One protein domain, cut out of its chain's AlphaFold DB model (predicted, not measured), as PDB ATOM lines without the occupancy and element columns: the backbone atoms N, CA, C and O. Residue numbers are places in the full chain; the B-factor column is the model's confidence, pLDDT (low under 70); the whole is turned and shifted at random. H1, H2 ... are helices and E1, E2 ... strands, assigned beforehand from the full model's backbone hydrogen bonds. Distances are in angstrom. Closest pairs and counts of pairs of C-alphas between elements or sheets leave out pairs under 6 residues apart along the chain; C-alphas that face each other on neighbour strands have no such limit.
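AT A GLANCE: This is residues 10 to 53 and 74 to 133 of the 416 residues of the protein "FBA_2 domain-containing protein" of Caenorhabditis brenneri (UniProt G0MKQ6). A strongly twisted sheet of four strands makes one end of the domain, three short helices, H1, H2 and H3, gather toward the other, and the long helix H4 runs from beside the sheet to H3. H2 reaches the sheet with its first residues, while H1 lies farthest out. The printed part has 104 residues, with H1 H2 H3 E1 E2 E3 E4 H4 along it; the mixed sheet runs E1 E4 E3 E2, and the class is mixed, helices and strands. The whole is compact, radius of gyration of the C-alphas 14.1 A, spanning 40 by 28 by 27 A.

HOW THE PARTS SIT: E1, residues 74 to 78, is parallel to E4, residues 107 to 110, with N 108 and O 75 within hydrogen-bond range at 2.9 A. E3, residues 97 to 103, forms hairpins with E4, N 102 to O 109 being 2.8 A, and with E2, residues 87 to 94, N 99 to O 92 being 2.8 A. E2, E3 and E4 are a meander, each strand the antiparallel neighbour of the one before. H4, residues 115 to 129, and H2, residues 27 to 33, are on one face of the sheet, two layers, at heights of 5.7 A and 8.2 A; their closest C-alphas to it include Gly 121 to Ile 94, 6.5 A, and Leu 27 to Phe 74, 5.8 A. H3, residues 38 to 46, touches residues 128 to 129 alone of H4, closest C-alphas Lys 45 and Ile 129, 5.1 A, about perpendicular at 73 degrees. H2 and H3, a helical hairpin, only just touch, with 3 pairs of C-alphas within 8 A, closest Leu 33 and Ile 40, 7.1 A. H1, residues 15 to 22, touches H3, closest C-alphas Ala 15 and Ser 43, 6.3 A. Every O i to N i+4 pair is within range in H1, H2 and H4, and 3 of 5 in H3.

IN THESE COORDINATES: H1 begins at C-alpha 15, (-2.097, -7.816, -3.475), and H4 ends at C-alpha 129, (-15.634, -12.476, -7.193). H4 is 21.3 A long, E2 20.0 A and E3 18.0 A.

THE WHOLE: The C-alphas farthest apart, Arg 14 and His 82, are 42.5 A apart. Residues 54 to 73 are not printed, and C-alphas 53 and 74 are 10.8 A apart across the cut. Of the links printed whole, none is long. Residue 48 is under pLDDT 70.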
ATOM      1  N   ILE A  10       0.377  -9.746 -14.724       76.81
ATOM      2  CA  ILE A  10      -0.463  -9.377 -13.583       76.81
ATOM      3  C   ILE A  10      -0.384 -10.392 -12.428       76.81
ATOM      4  O   ILE A  10      -0.464  -9.986 -11.273       76.81
ATOM      5  N   ASP A  11      -0.121 -11.676 -12.702       75.19
ATOM      6  CA  ASP A  11       0.027 -12.725 -11.679       75.19
ATOM      7  C   ASP A  11       1.261 -12.513 -10.782       75.19
ATOM      8  O   ASP A  11       1.367 -13.115  -9.715       75.19
ATOM      9  N   LYS A  12       2.204 -11.658 -11.205       81.38
ATOM     10  CA  LYS A  12       3.439 -11.349 -10.466       81.38
ATOM     11  C   LYS A  12       3.296 -10.156  -9.517       81.38
ATOM     12  O   LYS A  12       4.221  -9.885  -8.752       81.38
ATOM     13  N   LEU A  13       2.180  -9.427  -9.582       82.50
ATOM     14  CA  LEU A  13       1.927  -8.259  -8.738       82.50
ATOM     15  C   LEU A  13       1.520  -8.674  -7.321       82.50
ATOM     16  O   LEU A  13       0.850  -9.684  -7.110       82.50
ATOM     17  N   ARG A  14       1.896  -7.865  -6.326       82.50
ATOM     18  CA  ARG A  14       1.453  -8.056  -4.937       82.50
ATOM     19  C   ARG A  14      -0.003  -7.615  -4.777       82.50
ATOM     20  O   ARG A  14      -0.480  -6.748  -5.503       82.50
ATOM     21  N   ALA A  15      -0.685  -8.119  -3.746       77.75
ATOM     22  CA  ALA A  15      -2.097  -7.816  -3.475       77.75
ATOM     23  C   ALA A  15      -2.431  -6.306  -3.468       77.75
ATOM     24  O   ALA A  15      -3.426  -5.889  -4.050       77.75
ATOM     25  N   VAL A  16      -1.565  -5.466  -2.885       80.88
ATOM     26  CA  VAL A  16      -1.754  -3.999  -2.842       80.88
ATOM     27  C   VAL A  16      -1.658  -3.355  -4.232       80.88
ATOM     28  O   VAL A  16      -2.343  -2.374  -4.521       80.88
ATOM     29  N   GLU A  17      -0.799  -3.884  -5.100       85.31
ATOM     30  CA  GLU A  17      -0.630  -3.399  -6.474       85.31
ATOM     31  C   GLU A  17      -1.818  -3.832  -7.335       85.31
ATOM     32  O   GLU A  17      -2.376  -3.013  -8.063       85.31
ATOM     33  N   LEU A  18      -2.267  -5.079  -7.166       85.38
ATOM     34  CA  LEU A  18      -3.484  -5.601  -7.784       85.38
ATOM     35  C   LEU A  18      -4.716  -4.787  -7.390       85.38
ATOM     36  O   LEU A  18      -5.477  -4.383  -8.263       85.38
ATOM     37  N   GLU A  19      -4.881  -4.446  -6.110       82.75
ATOM     38  CA  GLU A  19      -5.994  -3.608  -5.649       82.75
ATOM     39  C   GLU A  19      -6.012  -2.236  -6.349       82.75
ATOM     40  O   GLU A  19      -7.074  -1.725  -6.715       82.75
ATOM     41  N   ARG A  20      -4.836  -1.633  -6.577       84.19
ATOM     42  CA  ARG A  20      -4.725  -0.367  -7.318       84.19
ATOM     43  C   ARG A  20      -5.105  -0.529  -8.783       84.19
ATOM     44  O   ARG A  20      -5.784   0.352  -9.302       84.19
ATOM     45  N   VAL A  21      -4.695  -1.619  -9.429       87.12
ATOM     46  CA  VAL A  21      -5.091  -1.925 -10.814       87.12
ATOM     47  C   VAL A  21      -6.600  -2.103 -10.886       87.12
ATOM     48  O   VAL A  21      -7.259  -1.396 -11.643       87.12
ATOM     49  N   PHE A  22      -7.160  -2.961 -10.031       87.56
ATOM     50  CA  PHE A  22      -8.582  -3.274 -10.038       87.56
ATOM     51  C   PHE A  22      -9.441  -2.022  -9.903       87.56
ATOM     52  O   PHE A  22     -10.402  -1.909 -10.644       87.56
ATOM     53  N   LYS A  23      -9.075  -1.042  -9.057       83.62
ATOM     54  CA  LYS A  23      -9.813   0.235  -8.869       83.62
ATOM     55  C   LYS A  23     -10.008   1.085 -10.131       83.62
ATOM     56  O   LYS A  23     -10.810   2.025 -10.101       83.62
ATOM     57  N   HIS A  24      -9.252   0.809 -11.190       87.50
ATOM     58  CA  HIS A  24      -9.348   1.505 -12.472       87.50
ATOM     59  C   HIS A  24     -10.121   0.713 -13.526       87.50
ATOM     60  O   HIS A  24     -10.395   1.258 -14.590       87.50
ATOM     61  N   LEU A  25     -10.480  -0.535 -13.227       89.50
ATOM     62  CA  LEU A  25     -11.210  -1.416 -14.123       89.50
ATOM     63  C   LEU A  25     -12.713  -1.304 -13.898       89.50
ATOM     64  O   LEU A  25     -13.187  -1.033 -12.782       89.50
ATOM     65  N   ASP A  26     -13.465  -1.521 -14.968       90.88
ATOM     66  CA  ASP A  26     -14.910  -1.630 -14.883       90.88
ATOM     67  C   ASP A  26     -15.340  -3.046 -14.443       90.88
ATOM     68  O   ASP A  26     -14.525  -3.942 -14.219       90.88
ATOM     69  N   LEU A  27     -16.640  -3.255 -14.229       92.12
ATOM     70  CA  LEU A  27     -17.136  -4.552 -13.761       92.12
ATOM     71  C   LEU A  27     -16.997  -5.667 -14.814       92.12
ATOM     72  O   LEU A  27     -16.905  -6.835 -14.435       92.12
ATOM     73  N   ILE A  28     -16.980  -5.327 -16.105       93.75
ATOM     74  CA  ILE A  28     -16.815  -6.277 -17.210       93.75
ATOM     75  C   ILE A  28     -15.364  -6.759 -17.245       93.75
ATOM     76  O   ILE A  28     -15.132  -7.967 -17.266       93.75
ATOM     77  N   ASP A  29     -14.405  -5.840 -17.153       92.06
ATOM     78  CA  ASP A  29     -12.975  -6.134 -17.067       92.06
ATOM     79  C   ASP A  29     -12.676  -7.044 -15.867       92.06
ATOM     80  O   ASP A  29     -11.972  -8.047 -15.981       92.06
ATOM     81  N   ILE A  30     -13.250  -6.726 -14.699       91.62
ATOM     82  CA  ILE A  30     -13.094  -7.537 -13.483       91.62
ATOM     83  C   ILE A  30     -13.676  -8.941 -13.674       91.62
ATOM     84  O   ILE A  30     -13.070  -9.929 -13.243       91.62
ATOM     85  N   PHE A  31     -14.834  -9.050 -14.327       93.25
ATOM     86  CA  PHE A  31     -15.430 -10.341 -14.642       93.25
ATOM     87  C   PHE A  31     -14.521 -11.165 -15.564       93.25
ATOM     88  O   PHE A  31     -14.233 -12.317 -15.239       93.25
ATOM     89  N   GLU A  32     -14.017 -10.594 -16.657       93.06
ATOM     90  CA  GLU A  32     -13.130 -11.289 -17.602       93.06
ATOM     91  C   GLU A  32     -11.817 -11.714 -16.930       93.06
ATOM     92  O   GLU A  32     -11.396 -12.869 -17.047       93.06
ATOM     93  N   LEU A  33     -11.224 -10.837 -16.112       91.50
ATOM     94  CA  LEU A  33     -10.033 -11.157 -15.324       91.50
ATOM     95  C   LEU A  33     -10.248 -12.335 -14.371       91.50
ATOM     96  O   LEU A  33      -9.307 -13.087 -14.114       91.50
ATOM     97  N   SER A  34     -11.471 -12.560 -13.885       91.62
ATOM     98  CA  SER A  34     -11.771 -13.684 -12.988       91.62
ATOM     99  C   SER A  34     -11.568 -15.072 -13.625       91.62
ATOM    100  O   SER A  34     -11.507 -16.079 -12.900       91.62
ATOM    101  N   PHE A  35     -11.428 -15.145 -14.954       90.88
ATOM    102  CA  PHE A  35     -11.160 -16.374 -15.711       90.88
ATOM    103  C   PHE A  35      -9.685 -16.583 -16.060       90.88
ATOM    104  O   PHE A  35      -9.343 -17.647 -16.562       90.88
ATOM    105  N   THR A  36      -8.813 -15.621 -15.755       89.00
ATOM    106  CA  THR A  36      -7.390 -15.695 -16.120       89.00
ATOM    107  C   THR A  36      -6.601 -16.673 -15.251       89.00
ATOM    108  O   THR A  36      -5.979 -17.598 -15.763       89.00
ATOM    109  N   SER A  37      -6.640 -16.513 -13.924       85.44
ATOM    110  CA  SER A  37      -5.925 -17.387 -12.993       85.44
ATOM    111  C   SER A  37      -6.643 -17.510 -11.645       85.44
ATOM    112  O   SER A  37      -7.409 -16.639 -11.218       85.44
ATOM    113  N   LYS A  38      -6.379 -18.610 -10.923       83.56
ATOM    114  CA  LYS A  38      -6.890 -18.800  -9.552       83.56
ATOM    115  C   LYS A  38      -6.351 -17.735  -8.587       83.56
ATOM    116  O   LYS A  38      -7.074 -17.342  -7.674       83.56
ATOM    117  N   SER A  39      -5.116 -17.271  -8.805       83.12
ATOM    118  CA  SER A  39      -4.470 -16.225  -8.000       83.12
ATOM    119  C   SER A  39      -5.212 -14.891  -8.118       83.12
ATOM    120  O   SER A  39      -5.603 -14.292  -7.111       83.12
ATOM    121  N   ILE A  40      -5.506 -14.471  -9.355       86.00
ATOM    122  CA  ILE A  40      -6.254 -13.239  -9.627       86.00
ATOM    123  C   ILE A  40      -7.660 -13.323  -9.047       86.00
ATOM    124  O   ILE A  40      -8.088 -12.399  -8.358       86.00
ATOM    125  N   ARG A  41      -8.350 -14.456  -9.216       85.06
ATOM    126  CA  ARG A  41      -9.677 -14.659  -8.618       85.06
ATOM    127  C   ARG A  41      -9.667 -14.527  -7.092       85.06
ATOM    128  O   ARG A  41     -10.568 -13.906  -6.535       85.06
ATOM    129  N   GLY A  42      -8.656 -15.087  -6.422       81.44
ATOM    130  CA  GLY A  42      -8.472 -14.922  -4.977       81.44
ATOM    131  C   GLY A  42      -8.276 -13.456  -4.586       81.44
ATOM    132  O   GLY A  42      -8.940 -12.965  -3.675       81.44
ATOM    133  N   SER A  43      -7.447 -12.737  -5.343       83.81
ATOM    134  CA  SER A  43      -7.135 -11.322  -5.098       83.81
ATOM    135  C   SER A  43      -8.330 -10.390  -5.335       83.81
ATOM    136  O   SER A  43      -8.521  -9.434  -4.587       83.81
ATOM    137  N   LEU A  44      -9.173 -10.669  -6.338       84.94
ATOM    138  CA  LEU A  44     -10.391  -9.894  -6.625       84.94
ATOM    139  C   LEU A  44     -11.354  -9.870  -5.432       84.94
ATOM    140  O   LEU A  44     -11.897  -8.821  -5.084       84.94
ATOM    141  N   LYS A  45     -11.506 -11.016  -4.762       75.19
ATOM    142  CA  LYS A  45     -12.349 -11.148  -3.572       75.19
ATOM    143  C   LYS A  45     -11.849 -10.282  -2.409       75.19
ATOM    144  O   LYS A  45     -12.657  -9.743  -1.651       75.19
ATOM    145  N   GLU A  46     -10.532 -10.141  -2.266       76.56
ATOM    146  CA  GLU A  46      -9.896  -9.343  -1.210       76.56
ATOM    147  C   GLU A  46      -9.885  -7.844  -1.522       76.56
ATOM    148  O   GLU A  46     -10.022  -7.027  -0.611       76.56
ATOM    149  N   ALA A  47      -9.809  -7.476  -2.805       72.69
ATOM    150  CA  ALA A  47      -9.726  -6.093  -3.276       72.69
ATOM    151  C   ALA A  47     -10.965  -5.231  -2.976       72.69
ATOM    152  O   ALA A  47     -10.953  -4.022  -3.214       72.69
ATOM    153  N   ASN A  48     -12.023  -5.835  -2.424       68.69
ATOM    154  CA  ASN A  48     -13.172  -5.142  -1.856       68.69
ATOM    155  C   ASN A  48     -13.837  -4.164  -2.844       68.69
ATOM    156  O   ASN A  48     -14.128  -3.014  -2.507       68.69
ATOM    157  N   TYR A  49     -14.085  -4.622  -4.075       75.56
ATOM    158  CA  TYR A  49     -14.900  -3.874  -5.032       75.56
ATOM    159  C   TYR A  49     -16.331  -3.754  -4.497       75.56
ATOM    160  O   TYR A  49     -17.069  -4.739  -4.440       75.56
ATOM    161  N   ILE A  50     -16.699  -2.551  -4.049       76.62
ATOM    162  CA  ILE A  50     -17.969  -2.319  -3.358       76.62
ATOM    163  C   ILE A  50     -19.099  -2.249  -4.381       76.62
ATOM    164  O   ILE A  50     -19.235  -1.268  -5.121       76.62
ATOM    165  N   ILE A  51     -19.950  -3.270  -4.368       85.75
ATOM    166  CA  ILE A  51     -21.203  -3.256  -5.114       85.75
ATOM    167  C   ILE A  51     -22.236  -2.420  -4.356       85.75
ATOM    168  O   ILE A  51     -22.511  -2.666  -3.178       85.75
ATOM    169  N   LYS A  52     -22.818  -1.429  -5.041       83.62
ATOM    170  CA  LYS A  52     -23.854  -0.557  -4.472       83.62
ATOM    171  C   LYS A  52     -25.209  -1.250  -4.470       83.62
ATOM    172  O   LYS A  52     -25.874  -1.267  -3.436       83.62
ATOM    173  N   SER A  53     -25.578  -1.832  -5.606       87.00
ATOM    174  CA  SER A  53     -26.857  -2.506  -5.789       87.00
ATOM    175  C   SER A  53     -26.725  -3.775  -6.617       87.00
ATOM    176  O   SER A  53     -25.864  -3.899  -7.493       87.00
ATOM    177  N   PHE A  74     -22.817  -3.802 -14.732       94.62
ATOM    178  CA  PHE A  74     -22.656  -5.099 -15.364       94.62
ATOM    179  C   PHE A  74     -24.012  -5.773 -15.478       94.62
ATOM    180  O   PHE A  74     -24.762  -5.817 -14.501       94.62
ATOM    181  N   ILE A  75     -24.301  -6.312 -16.656       95.56
ATOM    182  CA  ILE A  75     -25.524  -7.046 -16.947       95.56
ATOM    183  C   ILE A  75     -25.155  -8.432 -17.467       95.56
ATOM    184  O   ILE A  75     -24.311  -8.571 -18.348       95.56
ATOM    185  N   TRP A  76     -25.831  -9.452 -16.954       96.69
ATOM    186  CA  TRP A  76     -25.854 -10.776 -17.558       96.69
ATOM    187  C   TRP A  76     -27.289 -11.150 -17.901       96.69
ATOM    188  O   TRP A  76     -28.118 -11.239 -16.995       96.69
ATOM    189  N   THR A  77     -27.588 -11.395 -19.177       95.12
ATOM    190  CA  THR A  77     -28.919 -11.860 -19.599       95.12
ATOM    191  C   THR A  77     -28.880 -13.273 -20.156       95.12
ATOM    192  O   THR A  77     -27.954 -13.660 -20.875       95.12
ATOM    193  N   PHE A  78     -29.926 -14.035 -19.854       93.69
ATOM    194  CA  PHE A  78     -30.213 -15.309 -20.500       93.69
ATOM    195  C   PHE A  78     -31.182 -15.044 -21.656       93.69
ATOM    196  O   PHE A  78     -32.379 -14.858 -21.457       93.69
ATOM    197  N   GLY A  79     -30.632 -14.940 -22.861       91.38
ATOM    198  CA  GLY A  79     -31.278 -14.431 -24.065       91.38
ATOM    199  C   GLY A  79     -30.542 -13.222 -24.648       91.38
ATOM    200  O   GLY A  79     -29.701 -12.607 -23.988       91.38
ATOM    201  N   TYR A  80     -30.874 -12.883 -25.895       90.50
ATOM    202  CA  TYR A  80     -30.207 -11.842 -26.682       90.50
ATOM    203  C   TYR A  80     -31.144 -10.648 -26.929       90.50
ATOM    204  O   TYR A  80     -32.124 -10.797 -27.665       90.50
ATOM    205  N   PRO A  81     -30.864  -9.464 -26.351       88.00
ATOM    206  CA  PRO A  81     -31.647  -8.256 -26.607       88.00
ATOM    207  C   PRO A  81     -31.585  -7.842 -28.087       88.00
ATOM    208  O   PRO A  81     -30.507  -7.821 -28.676       88.00
ATOM    209  N   HIS A  82     -32.723  -7.486 -28.690       79.62
ATOM    210  CA  HIS A  82     -32.805  -7.203 -30.133       79.62
ATOM    211  C   HIS A  82     -32.084  -5.919 -30.571       79.62
ATOM    212  O   HIS A  82     -31.489  -5.895 -31.645       79.62
ATOM    213  N   ASP A  83     -32.101  -4.882 -29.733       84.94
ATOM    214  CA  ASP A  83     -31.621  -3.539 -30.092       84.94
ATOM    215  C   ASP A  83     -30.225  -3.224 -29.535       84.94
ATOM    216  O   ASP A  83     -29.845  -2.060 -29.410       84.94
ATOM    217  N   LEU A  84     -29.458  -4.253 -29.166       89.06
ATOM    218  CA  LEU A  84     -28.150  -4.082 -28.542       89.06
ATOM    219  C   LEU A  84     -27.041  -4.647 -29.439       89.06
ATOM    220  O   LEU A  84     -27.021  -5.853 -29.696       89.06
ATOM    221  N   PRO A  85     -26.091  -3.817 -29.911       92.50
ATOM    222  CA  PRO A  85     -24.935  -4.307 -30.647       92.50
ATOM    223  C   PRO A  85     -24.127  -5.283 -29.793       92.50
ATOM    224  O   PRO A  85     -23.711  -4.966 -28.677       92.50
ATOM    225  N   MET A  86     -23.891  -6.472 -30.339       95.06
ATOM    226  CA  MET A  86     -23.226  -7.566 -29.645       95.06
ATOM    227  C   MET A  86     -22.133  -8.179 -30.516       95.06
ATOM    228  O   MET A  86     -22.254  -8.242 -31.741       95.06
ATOM    229  N   LYS A  87     -21.055  -8.634 -29.877       95.94
ATOM    230  CA  LYS A  87     -19.966  -9.376 -30.521       95.94
ATOM    231  C   LYS A  87     -19.698 -10.663 -29.764       95.94
ATOM    232  O   LYS A  87     -19.838 -10.702 -28.544       95.94
ATOM    233  N   TYR A  88     -19.254 -11.693 -30.475       95.94
ATOM    234  CA  TYR A  88     -18.885 -12.947 -29.833       95.94
ATOM    235  C   TYR A  88     -17.731 -12.721 -28.852       95.94
ATOM    236  O   TYR A  88     -16.716 -12.126 -29.215       95.94
ATOM    237  N   ALA A  89     -17.911 -13.184 -27.616       93.50
ATOM    238  CA  ALA A  89     -17.001 -12.939 -26.501       93.50
ATOM    239  C   ALA A  89     -16.234 -14.189 -26.058       93.50
ATOM    240  O   ALA A  89     -15.418 -14.109 -25.143       93.50
ATOM    241  N   GLY A  90     -16.504 -15.337 -26.683       93.81
ATOM    242  CA  GLY A  90     -15.914 -16.619 -26.317       93.81
ATOM    243  C   GLY A  90     -16.804 -17.465 -25.409       93.81
ATOM    244  O   GLY A  90     -18.009 -17.234 -25.270       93.81
ATOM    245  N   GLU A  91     -16.179 -18.478 -24.816       95.75
ATOM    246  CA  GLU A  91     -16.823 -19.425 -23.912       95.75
ATOM    247  C   GLU A  91     -16.304 -19.244 -22.486       95.75
ATOM    248  O   GLU A  91     -15.096 -19.228 -22.251       95.75
ATOM    249  N   TYR A  92     -17.221 -19.155 -21.526       94.88
ATOM    250  CA  TYR A  92     -16.894 -19.010 -20.111       94.88
ATOM    251  C   TYR A  92     -17.323 -20.259 -19.353       94.88
ATOM    252  O   TYR A  92     -18.487 -20.650 -19.407       94.88
ATOM    253  N   LYS A  93     -16.399 -20.894 -18.627       94.75
ATOM    254  CA  LYS A  93     -16.703 -22.070 -17.796       94.75
ATOM    255  C   LYS A  93     -17.001 -21.650 -16.359       94.75
ATOM    256  O   LYS A  93     -16.080 -21.306 -15.615       94.75
ATOM    257  N   ILE A  94     -18.269 -21.714 -15.955       93.94
ATOM    258  CA  ILE A  94     -18.724 -21.380 -14.600       93.94
ATOM    259  C   ILE A  94     -19.340 -22.624 -13.960       93.94
ATOM    260  O   ILE A  94     -20.327 -23.181 -14.437       93.94
ATOM    261  N   GLY A  95     -18.738 -23.080 -12.858       89.25
ATOM    262  CA  GLY A  95     -19.135 -24.330 -12.212       89.25
ATOM    263  C   GLY A  95     -19.021 -25.519 -13.173       89.25
ATOM    264  O   GLY A  95     -17.953 -25.769 -13.737       89.25
ATOM    265  N   ARG A  96     -20.127 -26.250 -13.348       90.94
ATOM    266  CA  ARG A  96     -20.228 -27.390 -14.276       90.94
ATOM    267  C   ARG A  96     -20.600 -27.000 -15.711       90.94
ATOM    268  O   ARG A  96     -20.553 -27.857 -16.585       90.94
ATOM    269  N   TYR A  97     -20.957 -25.740 -15.946       94.75
ATOM    270  CA  TYR A  97     -21.508 -25.279 -17.215       94.75
ATOM    271  C   TYR A  97     -20.497 -24.457 -18.015       94.75
ATOM    272  O   TYR A  97     -19.632 -23.775 -17.457       94.75
ATOM    273  N   THR A  98     -20.642 -24.509 -19.336       94.81
ATOM    274  CA  THR A  98     -19.917 -23.660 -20.282       94.81
ATOM    275  C   THR A  98     -20.928 -22.789 -21.014       94.81
ATOM    276  O   THR A  98     -21.874 -23.300 -21.612       94.81
ATOM    277  N   TYR A  99     -20.720 -21.478 -20.972       96.06
ATOM    278  CA  TYR A  99     -21.624 -20.476 -21.528       96.06
ATOM    279  C   TYR A  99     -20.993 -19.882 -22.779       96.06
ATOM    280  O   TYR A  99     -19.881 -19.358 -22.719       96.06
ATOM    281  N   LYS A 100     -21.699 -19.963 -23.908       95.94
ATOM    282  CA  LYS A 100     -21.300 -19.298 -25.152       95.94
ATOM    283  C   LYS A 100     -21.832 -17.876 -25.113       95.94
ATOM    284  O   LYS A 100     -23.036 -17.669 -25.247       95.94
ATOM    285  N   CYS A 101     -20.943 -16.911 -24.918       96.62
ATOM    286  CA  CYS A 101     -21.354 -15.552 -24.610       96.62
ATOM    287  C   CYS A 101     -21.189 -14.612 -25.804       96.62
ATOM    288  O   CYS A 101     -20.179 -14.604 -26.512       96.62
ATOM    289  N   GLN A 102     -22.183 -13.753 -25.974       96.75
ATOM    290  CA  GLN A 102     -22.073 -12.500 -26.703       96.75
ATOM    291  C   GLN A 102     -21.822 -11.375 -25.692       96.75
ATOM    292  O   GLN A 102     -22.354 -11.412 -24.584       96.75
ATOM    293  N   LYS A 103     -21.021 -10.378 -26.061       96.56
ATOM    294  CA  LYS A 103     -20.695  -9.208 -25.241       96.56
ATOM    295  C   LYS A 103     -21.262  -7.950 -25.881       96.56
ATOM    296  O   LYS A 103     -21.089  -7.732 -27.082       96.56
ATOM    297  N   SER A 104     -21.918  -7.137 -25.066       94.88
ATOM    298  CA  SER A 104     -22.322  -5.765 -25.376       94.88
ATOM    299  C   SER A 104     -21.471  -4.770 -24.583       94.88
ATOM    300  O   SER A 104     -20.546  -5.153 -23.868       94.88
ATOM    301  N   GLU A 105     -21.795  -3.481 -24.680       91.50
ATOM    302  CA  GLU A 105     -21.175  -2.450 -23.839       91.50
ATOM    303  C   GLU A 105     -21.529  -2.577 -22.345       91.50
ATOM    304  O   GLU A 105     -20.796  -2.066 -21.504       91.50
ATOM    305  N   TYR A 106     -22.626  -3.265 -22.001       89.12
ATOM    306  CA  TYR A 106     -23.118  -3.367 -20.619       89.12
ATOM    307  C   TYR A 106     -22.867  -4.731 -19.970       89.12
ATOM    308  O   TYR A 106     -23.073  -4.871 -18.763       89.12
ATOM    309  N   GLY A 107     -22.436  -5.738 -20.732       95.44
ATOM    310  CA  GLY A 107     -22.075  -7.043 -20.187       95.44
ATOM    311  C   GLY A 107     -22.283  -8.195 -21.162       95.44
ATOM    312  O   GLY A 107     -21.949  -8.079 -22.341       95.44
ATOM    313  N   PHE A 108     -22.785  -9.320 -20.655       97.06
ATOM    314  CA  PHE A 108     -22.798 -10.603 -21.356       97.06
ATOM    315  C   PHE A 108     -24.211 -11.145 -21.568       97.06
ATOM    316  O   PHE A 108     -25.112 -10.971 -20.749       97.06
ATOM    317  N   HIS A 109     -24.381 -11.849 -22.679       96.25
ATOM    318  CA  HIS A 109     -25.648 -12.408 -23.127       96.25
ATOM    319  C   HIS A 109     -25.403 -13.845 -23.581       96.25
ATOM    320  O   HIS A 109     -24.482 -14.103 -24.358       96.25
ATOM    321  N   THR A 110     -26.190 -14.791 -23.081       95.38
ATOM    322  CA  THR A 110     -26.027 -16.223 -23.372       95.38
ATOM    323  C   THR A 110     -27.384 -16.882 -23.520       95.38
ATOM    324  O   THR A 110     -28.338 -16.466 -22.878       95.38
ATOM    325  N   ASP A 111     -27.464 -17.960 -24.286       90.94
ATOM    326  CA  ASP A 111     -28.549 -18.930 -24.131       90.94
ATOM    327  C   ASP A 111     -28.058 -20.090 -23.255       90.94
ATOM    328  O   ASP A 111     -26.868 -20.417 -23.248       90.94
ATOM    329  N   HIS A 112     -28.967 -20.710 -22.505       90.62
ATOM    330  CA  HIS A 112     -28.689 -21.924 -21.740       90.62
ATOM    331  C   HIS A 112     -29.931 -22.819 -21.747       90.62
ATOM    332  O   HIS A 112     -31.051 -22.319 -21.671       90.62
ATOM    333  N   TYR A 113     -29.742 -24.134 -21.871       86.25
ATOM    334  CA  TYR A 113     -30.851 -25.093 -21.964       86.25
ATOM    335  C   TYR A 113     -31.586 -25.268 -20.627       86.25
ATOM    336  O   TYR A 113     -32.789 -25.509 -20.606       86.25
ATOM    337  N   ASP A 114     -30.851 -25.127 -19.525       87.25
ATOM    338  CA  ASP A 114     -31.355 -25.160 -18.156       87.25
ATOM    339  C   ASP A 114     -31.148 -23.784 -17.522       87.25
ATOM    340  O   ASP A 114     -30.098 -23.479 -16.951       87.25
ATOM    341  N   VAL A 115     -32.100 -22.892 -17.771       85.31
ATOM    342  CA  VAL A 115     -31.980 -21.478 -17.410       85.31
ATOM    343  C   VAL A 115     -31.866 -21.291 -15.897       85.31
ATOM    344  O   VAL A 115     -31.071 -20.459 -15.474       85.31
ATOM    345  N   GLU A 116     -32.592 -22.066 -15.091       83.75
ATOM    346  CA  GLU A 116     -32.590 -21.942 -13.628       83.75
ATOM    347  C   GLU A 116     -31.199 -22.221 -13.043       83.75
ATOM    348  O   GLU A 116     -30.587 -21.339 -12.429       83.75
ATOM    349  N   GLU A 117     -30.659 -23.412 -13.301       86.75
ATOM    350  CA  GLU A 117     -29.347 -23.818 -12.792       86.75
ATOM    351  C   GLU A 117     -28.215 -22.993 -13.414       86.75
ATOM    352  O   GLU A 117     -27.257 -22.601 -12.738       86.75
ATOM    353  N   GLY A 118     -28.337 -22.688 -14.710       90.50
ATOM    354  CA  GLY A 118     -27.385 -21.851 -15.425       90.50
ATOM    355  C   GLY A 118     -27.293 -20.455 -14.808       90.50
ATOM    356  O   GLY A 118     -26.190 -19.960 -14.569       90.50
ATOM    357  N   PHE A 119     -28.435 -19.832 -14.517       90.31
ATOM    358  CA  PHE A 119     -28.526 -18.502 -13.920       90.31
ATOM    359  C   PHE A 119     -28.013 -18.483 -12.482       90.31
ATOM    360  O   PHE A 119     -27.237 -17.598 -12.108       90.31
ATOM    361  N   LEU A 120     -28.373 -19.497 -11.689       87.94
ATOM    362  CA  LEU A 120     -27.876 -19.645 -10.327       87.94
ATOM    363  C   LEU A 120     -26.347 -19.798 -10.294       87.94
ATOM    364  O   LEU A 120     -25.677 -19.158  -9.480       87.94
ATOM    365  N   GLY A 121     -25.782 -20.577 -11.222       92.12
ATOM    366  CA  GLY A 121     -24.336 -20.720 -11.389       92.12
ATOM    367  C   GLY A 121     -23.629 -19.380 -11.617       92.12
ATOM    368  O   GLY A 121     -22.608 -19.102 -10.982       92.12
ATOM    369  N   VAL A 122     -24.207 -18.513 -12.457       94.00
ATOM    370  CA  VAL A 122     -23.679 -17.163 -12.705       94.00
ATOM    371  C   VAL A 122     -23.762 -16.298 -11.443       94.00
ATOM    372  O   VAL A 122     -22.762 -15.682 -11.077       94.00
ATOM    373  N   ILE A 123     -24.891 -16.290 -10.721       90.44
ATOM    374  CA  ILE A 123     -25.018 -15.545  -9.452       90.44
ATOM    375  C   ILE A 123     -23.959 -15.985  -8.443       90.44
ATOM    376  O   ILE A 123     -23.282 -15.143  -7.851       90.44
ATOM    377  N   ILE A 124     -23.796 -17.296  -8.245       89.81
ATOM    378  CA  ILE A 124     -22.826 -17.846  -7.293       89.81
ATOM    379  C   ILE A 124     -21.406 -17.413  -7.669       89.81
ATOM    380  O   ILE A 124     -20.633 -17.016  -6.792       89.81
ATOM    381  N   HIS A 125     -21.066 -17.431  -8.961       92.00
ATOM    382  CA  HIS A 125     -19.770 -16.954  -9.438       92.00
ATOM    383  C   HIS A 125     -19.574 -15.465  -9.169       92.00
ATOM    384  O   HIS A 125     -18.554 -15.097  -8.590       92.00
ATOM    385  N   LEU A 126     -20.560 -14.622  -9.494       91.19
ATOM    386  CA  LEU A 126     -20.507 -13.178  -9.242       91.19
ATOM    387  C   LEU A 126     -20.323 -12.879  -7.744       91.19
ATOM    388  O   LEU A 126     -19.449 -12.094  -7.377       91.19
ATOM    389  N   ILE A 127     -21.064 -13.568  -6.867       86.75
ATOM    390  CA  ILE A 127     -20.913 -13.479  -5.403       86.75
ATOM    391  C   ILE A 127     -19.520 -13.928  -4.937       86.75
ATOM    392  O   ILE A 127     -19.025 -13.450  -3.917       86.75
ATOM    393  N   SER A 128     -18.868 -14.833  -5.668       86.31
ATOM    394  CA  SER A 128     -17.522 -15.297  -5.329       86.31
ATOM    395  C   SER A 128     -16.412 -14.300  -5.688       86.31
ATOM    396  O   SER A 128     -15.365 -14.330  -5.038       86.31
ATOM    397  N   ILE A 129     -16.638 -13.426  -6.680       88.00
ATOM    398  CA  ILE A 129     -15.634 -12.476  -7.193       88.00
ATOM    399  C   ILE A 129     -15.835 -11.038  -6.696       88.00
ATOM    400  O   ILE A 129     -14.858 -10.300  -6.598       88.00
ATOM    401  N   PHE A 130     -17.061 -10.636  -6.348       86.12
ATOM    402  CA  PHE A 130     -17.367  -9.292  -5.848       86.12
ATOM    403  C   PHE A 130     -17.709  -9.291  -4.354       86.12
ATOM    404  O   PHE A 130     -18.227 -10.269  -3.812       86.12
ATOM    405  N   ASN A 131     -17.475  -8.162  -3.672       81.38
ATOM    406  CA  ASN A 131     -17.866  -8.023  -2.271       81.38
ATOM    407  C   ASN A 131     -19.290  -7.463  -2.128       81.38
ATOM    408  O   ASN A 131     -19.534  -6.278  -2.359       81.38
ATOM    409  N   PHE A 132     -20.198  -8.315  -1.644       81.75
ATOM    410  CA  PHE A 132     -21.605  -7.992  -1.399       81.75
ATOM    411  C   PHE A 132     -21.972  -7.719   0.073       81.75
ATOM    412  O   PHE A 132     -23.145  -7.522   0.388       81.75
ATOM    413  N   LYS A 133     -21.008  -7.702   1.009       76.56
ATOM    414  CA  LYS A 133     -21.267  -7.697   2.470       76.56
ATOM    415  C   LYS A 133     -22.216  -6.588   2.950       76.56
ATOM    416  O   LYS A 133     -22.966  -6.799   3.896       76.56
TER     417      LYS A 133